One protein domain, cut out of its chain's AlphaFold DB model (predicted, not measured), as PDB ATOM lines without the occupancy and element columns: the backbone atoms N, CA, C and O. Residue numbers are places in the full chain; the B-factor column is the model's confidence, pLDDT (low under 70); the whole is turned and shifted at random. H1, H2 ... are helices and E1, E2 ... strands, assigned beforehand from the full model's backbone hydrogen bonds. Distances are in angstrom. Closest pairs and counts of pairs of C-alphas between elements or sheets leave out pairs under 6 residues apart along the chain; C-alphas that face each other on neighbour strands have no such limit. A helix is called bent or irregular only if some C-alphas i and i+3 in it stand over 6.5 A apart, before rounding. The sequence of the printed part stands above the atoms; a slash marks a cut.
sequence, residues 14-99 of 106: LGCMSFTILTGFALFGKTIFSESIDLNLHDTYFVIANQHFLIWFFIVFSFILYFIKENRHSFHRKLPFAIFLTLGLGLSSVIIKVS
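What this domain is: This is residues 14 to 99 of the 106 residues of an uncharacterized protein of Pedobacter miscanthi (UniProt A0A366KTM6). Helix H2 runs through the middle, with H1 packed antiparallel on its first half and H3 folding back after it, packed slantwise on it about Phe 63 and Leu 87 and then turning away from it toward Ser 99. A strand hairpin, E1 and E2, lies beyond the beginning of H2; its tip, residues 40 to 45, sticks out, and hairpin and H2 together make most of the length. The printed part has 86 residues with three named helices and two named strands, in the order H1 E1 E2 H2 H3. Its class is mostly helix, and the sheet is E1 - E2, antiparallel. The whole is loose, with a radius of gyration of the C-alphas of 15.3 A, and elongated, with spans of 51 by 27 by 19 A.

How they stand to each other: Begin with H1, residues 14 to 33, and look near residue 27 for a kink of 111 degrees; H1 is irregular there, with C-alphas 27 and 30 9.5 A apart. E1, residues 36 to 41, and E2, residues 44 to 49, form a hairpin of antiparallel strands; look for N 37 and O 48, 2.8 A apart, and N 39 and O 46, 2.9 A apart, both within hydrogen-bond range. The closest C-alphas of H1 and E1 are those of Thr 31 and Ile 37, 5.6 A apart. Go on to H2, residues 50 to 71: it touches H1, closest at the C-alphas of Thr 20 and Phe 58, 5.6 A apart. H1 and H2 run opposite ways at a shallow tilt of 31 degrees. H3, residues 78 to 99, touches H2, closest at the C-alphas of Phe 63 and Leu 87, 5.5 A apart. H2 and H3 run opposite ways at a steep tilt of 46 degrees. H3 is apart from H1, E1 and E2. Every O i to N i+4 pair is within hydrogen-bond range in H2 and H3, against 12 of 16 in H1.

Where its parts are: Find C-alpha 14 at (162.576, 117.519, 189.713); from there H1 runs to C-alpha 33, 17.9 A away. E1 spans 15.0 A from Ser 36 to Leu 41, and E2 16.2 A from Thr 44 to Ala 49. Find C-alpha 50 at (165.830, 103.408, 178.122), where H2 begins; it runs 31.6 A to Asn 71. H3 runs 30.9 A from Lys 78 to C-alpha 99 at (169.728, 115.471, 161.740).

The domain as a whole: The two C-alphas farthest apart are those of Asp 43 and His 76, 52.0 A. The printed part has no cut and no long link; the link from H2 to H3, 6 residues, is short, and the other three are tight. Look at residues 42 to 46 for pLDDT under 70; the mean of the printed part is 87.8.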
ATOM      1  N   LEU A  14     163.192 118.744 189.199       96.31
ATOM      2  CA  LEU A  14     162.576 117.519 189.713       96.31
ATOM      3  C   LEU A  14     161.171 117.319 189.140       96.31
ATOM      4  O   LEU A  14     160.836 116.210 188.738       96.31
ATOM      5  N   GLY A  15     160.382 118.390 189.021       96.06
ATOM      6  CA  GLY A  15     159.083 118.356 188.350       96.06
ATOM      7  C   GLY A  15     159.186 117.887 186.895       96.06
ATOM      8  O   GLY A  15     158.439 116.999 186.486       96.06
ATOM      9  N   CYS A  16     160.151 118.409 186.132       96.31
ATOM     10  CA  CYS A  16     160.426 117.943 184.769       96.31
ATOM     11  C   CYS A  16     160.834 116.466 184.732       96.31
ATOM     12  O   CYS A  16     160.391 115.728 183.851       96.31
ATOM     13  N   MET A  17     161.652 116.020 185.687       95.12
ATOM     14  CA  MET A  17     162.070 114.622 185.791       95.12
ATOM     15  C   MET A  17     160.872 113.706 186.055       95.12
ATOM     16  O   MET A  17     160.674 112.726 185.341       95.12
ATOM     17  N   SER A  18     160.019 114.054 187.020       95.38
ATOM     18  CA  SER A  18     158.788 113.311 187.298       95.38
ATOM     19  C   SER A  18     157.862 113.276 186.086       95.38
ATOM     20  O   SER A  18     157.353 112.214 185.740       95.38
ATOM     21  N   PHE A  19     157.681 114.404 185.395       95.38
ATOM     22  CA  PHE A  19     156.865 114.465 184.184       95.38
ATOM     23  C   PHE A  19     157.432 113.590 183.055       95.38
ATOM     24  O   PHE A  19     156.685 112.905 182.360       95.38
ATOM     25  N   THR A  20     158.756 113.543 182.916       94.56
ATOM     26  CA  THR A  20     159.447 112.677 181.949       94.56
ATOM     27  C   THR A  20     159.213 111.197 182.247       94.56
ATOM     28  O   THR A  20     158.887 110.425 181.351       94.56
ATOM     29  N   ILE A  21     159.319 110.796 183.515       92.88
ATOM     30  CA  ILE A  21     159.057 109.411 183.924       92.88
ATOM     31  C   ILE A  21     157.586 109.055 183.695       92.88
ATOM     32  O   ILE A  21     157.298 107.984 183.173       92.88
ATOM     33  N   LEU A  22     156.654 109.947 184.044       94.25
ATOM     34  CA  LEU A  22     155.219 109.716 183.857       94.25
ATOM     35  C   LEU A  22     154.841 109.587 182.380       94.25
ATOM     36  O   LEU A  22     154.110 108.671 182.016       94.25
ATOM     37  N   THR A  23     155.348 110.476 181.527       91.38
ATOM     38  CA  THR A  23     155.105 110.416 180.077       91.38
ATOM     39  C   THR A  23     155.710 109.160 179.469       91.38
ATOM     40  O   THR A  23     155.045 108.464 178.708       91.38
ATOM     41  N   GLY A  24     156.933 108.808 179.854       89.50
ATOM     42  CA  GLY A  24     157.555 107.578 179.401       89.50
ATOM     43  C   GLY A  24     156.830 106.315 179.894       89.50
ATOM     44  O   GLY A  24     156.608 105.396 179.111       89.50
ATOM     45  N   PHE A  25     156.372 106.287 181.146       90.06
ATOM     46  CA  PHE A  25     155.537 105.201 181.665       90.06
ATOM     47  C   PHE A  25     154.194 105.107 180.929       90.06
ATOM     48  O   PHE A  25     153.715 104.010 180.671       90.06
ATOM     49  N   ALA A  26     153.590 106.234 180.547       89.94
ATOM     50  CA  ALA A  26     152.353 106.236 179.772       89.94
ATOM     51  C   ALA A  26     152.541 105.684 178.346       89.94
ATOM     52  O   ALA A  26     151.643 105.023 177.833       89.94
ATOM     53  N   LEU A  27     153.694 105.938 177.715       87.75
ATOM     54  CA  LEU A  27     153.983 105.505 176.342       87.75
ATOM     55  C   LEU A  27     154.481 104.057 176.255       87.75
ATOM     56  O   LEU A  27     154.081 103.326 175.356       87.75
ATOM     57  N   PHE A  28     155.349 103.645 177.180       85.81
ATOM     58  CA  PHE A  28     156.046 102.354 177.123       85.81
ATOM     59  C   PHE A  28     155.627 101.394 178.247       85.81
ATOM     60  O   PHE A  28     155.999 100.223 178.258       85.81
ATOM     61  N   GLY A  29     154.821 101.847 179.205       86.00
ATOM     62  CA  GLY A  29     154.445 101.040 180.360       86.00
ATOM     63  C   GLY A  29     155.649 100.744 181.253       86.00
ATOM     64  O   GLY A  29     156.516 101.586 181.480       86.00
ATOM     65  N   LYS A  30     155.713  99.516 181.781       86.00
ATOM     66  CA  LYS A  30     156.788  99.095 182.695       86.00
ATOM     67  C   LYS A  30     158.149  98.927 182.014       86.00
ATOM     68  O   LYS A  30     159.151  98.931 182.722       86.00
ATOM     69  N   THR A  31     158.203  98.807 180.685       85.12
ATOM     70  CA  THR A  31     159.463  98.581 179.953       85.12
ATOM     71  C   THR A  31     160.420  99.765 180.058       85.12
ATOM     72  O   THR A  31     161.619  99.592 179.895       85.12
ATOM     73  N   ILE A  32     159.940 100.951 180.445       83.56
ATOM     74  CA  ILE A  32     160.818 102.095 180.717       83.56
ATOM     75  C   ILE A  32     161.778 101.868 181.893       83.56
ATOM     76  O   ILE A  32     162.841 102.487 181.957       83.56
ATOM     77  N   PHE A  33     161.418 100.975 182.818       83.88
ATOM     78  CA  PHE A  33     162.262 100.587 183.946       83.88
ATOM     79  C   PHE A  33     163.156  99.374 183.635       83.88
ATOM     80  O   PHE A  33     163.958  98.991 184.483       83.88
ATOM     81  N   SER A  34     163.038  98.788 182.441       83.50
ATOM     82  CA  SER A  34     163.941  97.754 181.923       83.50
ATOM     83  C   SER A  34     165.167  98.391 181.265       83.50
ATOM     84  O   SER A  34     165.114  99.555 180.882       83.50
ATOM     85  N   GLU A  35     166.265  97.649 181.092       78.44
ATOM     86  CA  GLU A  35     167.491  98.168 180.447       78.44
ATOM     87  C   GLU A  35     167.245  98.697 179.021       78.44
ATOM     88  O   GLU A  35     167.848  99.688 178.593       78.44
ATOM     89  N   SER A  36     166.310  98.077 178.301       80.25
ATOM     90  CA  SER A  36     165.875  98.492 176.974       80.25
ATOM     91  C   SER A  36     164.366  98.665 176.885       80.25
ATOM     92  O   SER A  36     163.580  97.998 177.558       80.25
ATOM     93  N   ILE A  37     163.976  99.579 176.003       77.56
ATOM     94  CA  ILE A  37     162.619  99.707 175.503       77.56
ATOM     95  C   ILE A  37     162.562  98.907 174.204       77.56
ATOM     96  O   ILE A  37     163.172  99.299 173.205       77.56
ATOM     97  N   ASP A  38     161.825  97.801 174.239       75.12
ATOM     98  CA  ASP A  38     161.616  96.941 173.081       75.12
ATOM     99  C   ASP A  38     160.360  97.410 172.336       75.12
ATOM    100  O   ASP A  38     159.230  97.264 172.809       75.12
ATOM    101  N   LEU A  39     160.562  98.017 171.168       72.19
ATOM    102  CA  LEU A  39     159.500  98.438 170.261       72.19
ATOM    103  C   LEU A  39     159.335  97.384 169.168       72.19
ATOM    104  O   LEU A  39     160.180  97.261 168.280       72.19
ATOM    105  N   ASN A  40     158.238  96.631 169.230       74.88
ATOM    106  CA  ASN A  40     157.849  95.713 168.164       74.88
ATOM    107  C   ASN A  40     157.041  96.491 167.113       74.88
ATOM    108  O   ASN A  40     155.858  96.777 167.315       74.88
ATOM    109  N   LEU A  41     157.701  96.887 166.023       70.44
ATOM    110  CA  LEU A  41     157.068  97.510 164.863       70.44
ATOM    111  C   LEU A  41     157.049  96.481 163.735       70.44
ATOM    112  O   LEU A  41     158.107  96.212 163.181       70.44
ATOM    113  N   HIS A  42     155.869  95.935 163.413       57.78
ATOM    114  CA  HIS A  42     155.593  95.073 162.248       57.78
ATOM    115  C   HIS A  42     156.829  94.313 161.715       57.78
ATOM    116  O   HIS A  42     157.510  94.765 160.795       57.78
ATOM    117  N   ASP A  43     157.119  93.171 162.344       68.69
ATOM    118  CA  ASP A  43     158.223  92.245 162.035       68.69
ATOM    119  C   ASP A  43     159.653  92.776 162.264       68.69
ATOM    120  O   ASP A  43     160.627  92.080 161.978       68.69
ATOM    121  N   THR A  44     159.808  93.965 162.857       63.84
ATOM    122  CA  THR A  44     161.102  94.538 163.261       63.84
ATOM    123  C   THR A  44     161.140  94.831 164.763       63.84
ATOM    124  O   THR A  44     160.246  95.470 165.319       63.84
ATOM    125  N   TYR A  45     162.219  94.402 165.423       67.56
ATOM    126  CA  TYR A  45     162.499  94.732 166.821       67.56
ATOM    127  C   TYR A  45     163.467  95.911 166.901       67.56
ATOM    128  O   TYR A  45     164.640  95.787 166.548       67.56
ATOM    129  N   PHE A  46     162.982  97.050 167.397       68.69
ATOM    130  CA  PHE A  46     163.827  98.186 167.755       68.69
ATOM    131  C   PHE A  46     164.127  98.153 169.250       68.69
ATOM    132  O   PHE A  46     163.227  98.295 170.076       68.69
ATOM    133  N   VAL A  47     165.407  97.994 169.584       70.25
ATOM    134  CA  VAL A  47     165.905  98.017 170.961       70.25
ATOM    135  C   VAL A  47     166.566  99.365 171.200       70.25
ATOM    136  O   VAL A  47     167.626  99.660 170.644       70.25
ATOM    137  N   ILE A  48     165.931 100.207 172.011       76.75
ATOM    138  CA  ILE A  48     166.475 101.512 172.393       76.75
ATOM    139  C   ILE A  48     166.804 101.462 173.879       76.75
ATOM    140  O   ILE A  48     165.945 101.131 174.694       76.75
ATOM    141  N   ALA A  49     168.034 101.818 174.256       79.62
ATOM    142  CA  ALA A  49     168.386 101.916 175.668       79.62
ATOM    143  C   ALA A  49     167.500 102.972 176.350       79.62
ATOM    144  O   ALA A  49     167.447 104.131 175.915       79.62
ATOM    145  N   ASN A  50     166.819 102.578 177.426       79.62
ATOM    146  CA  ASN A  50     165.830 103.408 178.122       79.62
ATOM    147  C   ASN A  50     166.396 104.774 178.564       79.62
ATOM    148  O   ASN A  50     165.714 105.799 178.508       79.62
ATOM    149  N   GLN A  51     167.678 104.805 178.931       79.38
ATOM    150  CA  GLN A  51     168.414 105.993 179.343       79.38
ATOM    151  C   GLN A  51     168.449 107.067 178.254       79.38
ATOM    152  O   GLN A  51     168.334 108.251 178.562       79.38
ATOM    153  N   HIS A  52     168.564 106.682 176.980       83.12
ATOM    154  CA  HIS A  52     168.578 107.648 175.885       83.12
ATOM    155  C   HIS A  52     167.213 108.314 175.763       83.12
ATOM    156  O   HIS A  52     167.140 109.539 175.724       83.12
ATOM    157  N   PHE A  53     166.137 107.531 175.820       83.88
ATOM    158  CA  PHE A  53     164.780 108.060 175.800       83.88
ATOM    159  C   PHE A  53     164.528 109.040 176.959       83.88
ATOM    160  O   PHE A  53     164.133 110.185 176.734       83.88
ATOM    161  N   LEU A  54     164.822 108.623 178.195       89.06
ATOM    162  CA  LEU A  54     164.597 109.437 179.393       89.06
ATOM    163  C   LEU A  54     165.392 110.747 179.363       89.06
ATOM    164  O   LEU A  54     164.836 111.809 179.638       89.06
ATOM    165  N   ILE A  55     166.674 110.699 178.992       90.38
ATOM    166  CA  ILE A  55     167.519 111.898 178.912       90.38
ATOM    167  C   ILE A  55     166.980 112.868 177.857       90.38
ATOM    168  O   ILE A  55     166.927 114.074 178.100       90.38
ATOM    169  N   TRP A  56     166.559 112.366 176.696       89.94
ATOM    170  CA  TRP A  56     166.107 113.216 175.596       89.94
ATOM    171  C   TRP A  56     164.799 113.922 175.944       89.94
ATOM    172  O   TRP A  56     164.702 115.141 175.799       89.94
ATOM    173  N   PHE A  57     163.821 113.187 176.476       91.00
ATOM    174  CA  PHE A  57     162.551 113.772 176.902       91.00
ATOM    175  C   PHE A  57     162.732 114.752 178.063       91.00
ATOM    176  O   PHE A  57     162.132 115.828 178.052       91.00
ATOM    177  N   PHE A  58     163.626 114.445 179.009       95.38
ATOM    178  CA  PHE A  58     163.958 115.367 180.092       95.38
ATOM    179  C   PHE A  58     164.522 116.691 179.569       95.38
ATOM    180  O   PHE A  58     164.083 117.756 180.010       95.38
ATOM    181  N   ILE A  59     165.464 116.641 178.618       94.94
ATOM    182  CA  ILE A  59     166.050 117.837 178.000       94.94
ATOM    183  C   ILE A  59     164.969 118.649 177.284       94.94
ATOM    184  O   ILE A  59     164.892 119.857 177.498       94.94
ATOM    185  N   VAL A  60     164.109 118.006 176.488       93.88
ATOM    186  CA  VAL A  60     163.042 118.683 175.732       93.88
ATOM    187  C   VAL A  60     162.045 119.369 176.666       93.88
ATOM    188  O   VAL A  60     161.804 120.570 176.530       93.88
ATOM    189  N   PHE A  61     161.488 118.651 177.645       95.00
ATOM    190  CA  PHE A  61     160.502 119.231 178.559       95.00
ATOM    191  C   PHE A  61     161.100 120.326 179.434       95.00
ATOM    192  O   PHE A  61     160.490 121.386 179.596       95.00
ATOM    193  N   SER A  62     162.312 120.109 179.948       96.75
ATOM    194  CA  SER A  62     163.008 121.128 180.730       96.75
ATOM    195  C   SER A  62     163.294 122.363 179.884       96.75
ATOM    196  O   SER A  62     163.061 123.476 180.348       96.75
ATOM    197  N   PHE A  63     163.743 122.200 178.638       96.62
ATOM    198  CA  PHE A  63     164.005 123.324 177.744       96.62
ATOM    199  C   PHE A  63     162.744 124.152 177.493       96.62
ATOM    200  O   PHE A  63     162.772 125.366 177.684       96.62
ATOM    201  N   ILE A  64     161.626 123.508 177.135       95.75
ATOM    202  CA  ILE A  64     160.346 124.194 176.895       95.75
ATOM    203  C   ILE A  64     159.899 124.947 178.152       95.75
ATOM    204  O   ILE A  64     159.523 126.119 178.074       95.75
ATOM    205  N   LEU A  65     159.978 124.306 179.322       96.25
ATOM    206  CA  LEU A  65     159.597 124.929 180.584       96.25
ATOM    207  C   LEU A  65     160.451 126.166 180.871       96.25
ATOM    208  O   LEU A  65     159.906 127.236 181.138       96.25
ATOM    209  N   TYR A  66     161.777 126.042 180.789       96.06
ATOM    210  CA  TYR A  66     162.698 127.144 181.060       96.06
ATOM    211  C   TYR A  66     162.617 128.251 180.009       96.06
ATOM    212  O   TYR A  66     162.738 129.419 180.371       96.06
ATOM    213  N   PHE A  67     162.317 127.921 178.752       95.88
ATOM    214  CA  PHE A  67     162.029 128.903 177.713       95.88
ATOM    215  C   PHE A  67     160.804 129.745 178.076       95.88
ATOM    216  O   PHE A  67     160.896 130.969 178.132       95.88
ATOM    217  N   ILE A  68     159.672 129.111 178.406       95.38
ATOM    218  CA  ILE A  68     158.451 129.823 178.824       95.38
ATOM    219  C   ILE A  68     158.733 130.670 180.066       95.38
ATOM    220  O   ILE A  68     158.306 131.825 180.161       95.38
ATOM    221  N   LYS A  69     159.458 130.095 181.028       93.44
ATOM    222  CA  LYS A  69     159.793 130.743 182.290       93.44
ATOM    223  C   LYS A  69     160.660 131.979 182.067       93.44
ATOM    224  O   LYS A  69     160.372 133.006 182.666       93.44
ATOM    225  N   GLU A  70     161.695 131.909 181.238       93.50
ATOM    226  CA  GLU A  70     162.579 133.050 180.981       93.50
ATOM    227  C   GLU A  70     161.972 134.071 180.024       93.50
ATOM    228  O   GLU A  70     162.153 135.265 180.250       93.50
ATOM    229  N   ASN A  71     161.165 133.643 179.050       93.31
ATOM    230  CA  ASN A  71     160.443 134.552 178.163       93.31
ATOM    231  C   ASN A  71     159.510 135.489 178.952       93.31
ATOM    232  O   ASN A  71     159.450 136.684 178.685       93.31
ATOM    233  N   ARG A  72     158.853 134.982 180.008       92.94
ATOM    234  CA  ARG A  72     158.025 135.798 180.923       92.94
ATOM    235  C   ARG A  72     158.814 136.810 181.758       92.94
ATOM    236  O   ARG A  72     158.228 137.756 182.269       92.94
ATOM    237  N   HIS A  73     160.115 136.596 181.937       91.38
ATOM    238  CA  HIS A  73     160.996 137.453 182.733       91.38
ATOM    239  C   HIS A  73     162.061 138.154 181.876       91.38
ATOM    240  O   HIS A  73     163.070 138.623 182.409       91.38
ATOM    241  N   SER A  74     161.854 138.198 180.555       92.62
ATOM    242  CA  SER A  74     162.764 138.799 179.578       92.62
ATOM    243  C   SER A  74     164.226 138.377 179.774       92.62
ATOM    244  O   SER A  74     165.125 139.198 179.624       92.62
ATOM    245  N   PHE A  75     164.468 137.126 180.180       91.00
ATOM    246  CA  PHE A  75     165.806 136.548 180.376       91.00
ATOM    247  C   PHE A  75     166.716 137.293 181.381       91.00
ATOM    248  O   PHE A  75     167.938 137.173 181.339       91.00
ATOM    249  N   HIS A  76     166.154 138.067 182.320       90.00
ATOM    250  CA  HIS A  76     166.953 138.850 183.278       90.00
ATOM    251  C   HIS A  76     167.532 138.014 184.435       90.00
ATOM    252  O   HIS A  76     168.396 138.482 185.185       90.00
ATOM    253  N   ARG A  77     167.054 136.780 184.643       90.19
ATOM    254  CA  ARG A  77     167.423 135.977 185.816       90.19
ATOM    255  C   ARG A  77     168.638 135.110 185.515       90.19
ATOM    256  O   ARG A  77     168.528 134.073 184.876       90.19
ATOM    257  N   LYS A  78     169.788 135.473 186.088       90.69
ATOM    258  CA  LYS A  78     171.085 134.810 185.838       90.69
ATOM    259  C   LYS A  78     171.053 133.277 185.928       90.69
ATOM    260  O   LYS A  78     171.572 132.610 185.041       90.69
ATOM    261  N   LEU A  79     170.480 132.717 186.997       92.38
ATOM    262  CA  LEU A  79     170.535 131.272 187.249       92.38
ATOM    263  C   LEU A  79     169.579 130.476 186.334       92.38
ATOM    264  O   LEU A  79     170.060 129.581 185.644       92.38
ATOM    265  N   PRO A  80     168.276 130.804 186.240       92.31
ATOM    266  CA  PRO A  80     167.386 130.199 185.248       92.31
ATOM    267  C   PRO A  80     167.869 130.365 183.804       92.31
ATOM    268  O   PRO A  80     167.746 129.431 183.019       92.31
ATOM    269  N   PHE A  81     168.467 131.511 183.466       94.06
ATOM    270  CA  PHE A  81     169.070 131.733 182.155       94.06
ATOM    271  C   PHE A  81     170.248 130.787 181.885       94.06
ATOM    272  O   PHE A  81     170.325 130.189 180.817       94.06
ATOM    273  N   ALA A  82     171.139 130.578 182.861       94.75
ATOM    274  CA  ALA A  82     172.237 129.618 182.730       94.75
ATOM    275  C   ALA A  82     171.733 128.172 182.543       94.75
ATOM    276  O   ALA A  82     172.269 127.430 181.713       94.75
ATOM    277  N   ILE A  83     170.678 127.786 183.273       95.44
ATOM    278  CA  ILE A  83     170.005 126.491 183.093       95.44
ATOM    279  C   ILE A  83     169.423 126.392 181.680       95.44
ATOM    280  O   ILE A  83     169.673 125.409 180.988       95.44
ATOM    281  N   PHE A  84     168.710 127.425 181.228       96.12
ATOM    282  CA  PHE A  84     168.143 127.496 179.883       96.12
ATOM    283  C   PHE A  84     169.212 127.324 178.795       96.12
ATOM    284  O   PHE A  84     169.030 126.511 177.893       96.12
ATOM    285  N   LEU A  85     170.351 128.017 178.903       96.94
ATOM    286  CA  LEU A  85     171.455 127.878 177.949       96.94
ATOM    287  C   LEU A  85     172.039 126.463 177.940       96.94
ATOM    288  O   LEU A  85     172.285 125.905 176.875       96.94
ATOM    289  N   THR A  86     172.219 125.859 179.116       96.31
ATOM    290  CA  THR A  86     172.753 124.494 179.232       96.31
ATOM    291  C   THR A  86     171.796 123.475 178.610       96.31
ATOM    292  O   THR A  86     172.222 122.595 177.863       96.31
ATOM    293  N   LEU A  87     170.493 123.626 178.853       96.19
ATOM    294  CA  LEU A  87     169.452 122.814 178.221       96.19
ATOM    295  C   LEU A  87     169.401 123.032 176.707       96.19
ATOM    296  O   LEU A  87     169.238 122.067 175.969       96.19
ATOM    297  N   GLY A  88     169.587 124.270 176.242       95.94
ATOM    298  CA  GLY A  88     169.663 124.601 174.821       95.94
ATOM    299  C   GLY A  88     170.828 123.904 174.125       95.94
ATOM    300  O   GLY A  88     170.627 123.278 173.092       95.94
ATOM    301  N   LEU A  89     172.021 123.913 174.728       95.50
ATOM    302  CA  LEU A  89     173.180 123.171 174.215       95.50
ATOM    303  C   LEU A  89     172.928 121.657 174.180       95.50
ATOM    304  O   LEU A  89     173.275 120.985 173.203       95.50
ATOM    305  N   GLY A  90     172.287 121.121 175.223       93.38
ATOM    306  CA  GLY A  90     171.849 119.726 175.260       93.38
ATOM    307  C   GLY A  90     170.881 119.403 174.120       93.38
ATOM    308  O   GLY A  90     171.084 118.430 173.396       93.38
ATOM    309  N   LEU A  91     169.878 120.257 173.903       93.94
ATOM    310  CA  LEU A  91     168.887 120.102 172.842       93.94
ATOM    311  C   LEU A  91     169.529 120.174 171.451       93.94
ATOM    312  O   LEU A  91     169.265 119.314 170.616       93.94
ATOM    313  N   SER A  92     170.414 121.141 171.206       92.50
ATOM    314  CA  SER A  92     171.158 121.242 169.944       92.50
ATOM    315  C   SER A  92     171.988 119.989 169.673       92.50
ATOM    316  O   SER A  92     171.999 119.497 168.549       92.50
ATOM    317  N   SER A  93     172.626 119.425 170.701       89.44
ATOM    318  CA  SER A  93     173.397 118.181 170.575       89.44
ATOM    319  C   SER A  93     172.514 116.990 170.183       89.44
ATOM    320  O   SER A  93     172.922 116.161 169.371       89.44
ATOM    321  N   VAL A  94     171.294 116.916 170.728       86.25
ATOM    322  CA  VAL A  94     170.297 115.908 170.333       86.25
ATOM    323  C   VAL A  94     169.884 116.113 168.877       86.25
ATOM    324  O   VAL A  94     169.946 115.169 168.093       86.25
ATOM    325  N   ILE A  95     169.544 117.344 168.484       87.62
ATOM    326  CA  ILE A  95     169.134 117.666 167.109       87.62
ATOM    327  C   ILE A  95     170.232 117.301 166.108       87.62
ATOM    328  O   ILE A  95     169.930 116.671 165.104       87.62
ATOM    329  N   ILE A  96     171.499 117.621 166.387       88.00
ATOM    330  CA  ILE A  96     172.631 117.298 165.500       88.00
ATOM    331  C   ILE A  96     172.814 115.784 165.335       88.00
ATOM    332  O   ILE A  96     173.144 115.315 164.250       88.00
ATOM    333  N   LYS A  97     172.601 114.989 166.390       80.44
ATOM    334  CA  LYS A  97     172.671 113.522 166.276       80.44
ATOM    335  C   LYS A  97     171.525 112.944 165.452       80.44
ATOM    336  O   LYS A  97     171.713 111.935 164.781       80.44
ATOM    337  N   VAL A  98     170.356 113.574 165.506       76.69
ATOM    338  CA  VAL A  98     169.164 113.135 164.776       76.69
ATOM    339  C   VAL A  98     169.141 113.682 163.342       76.69
ATOM    340  O   VAL A  98     168.609 113.032 162.451       76.69
ATOM    341  N   SER A  99     169.753 114.836 163.062       75.19
ATOM    342  CA  SER A  99     169.728 115.471 161.740       75.19
ATOM    343  C   SER A  99     170.239 114.605 160.579       75.19
ATOM    344  O   SER A  99     169.580 114.629 159.541       75.19
TER     345      SER A  99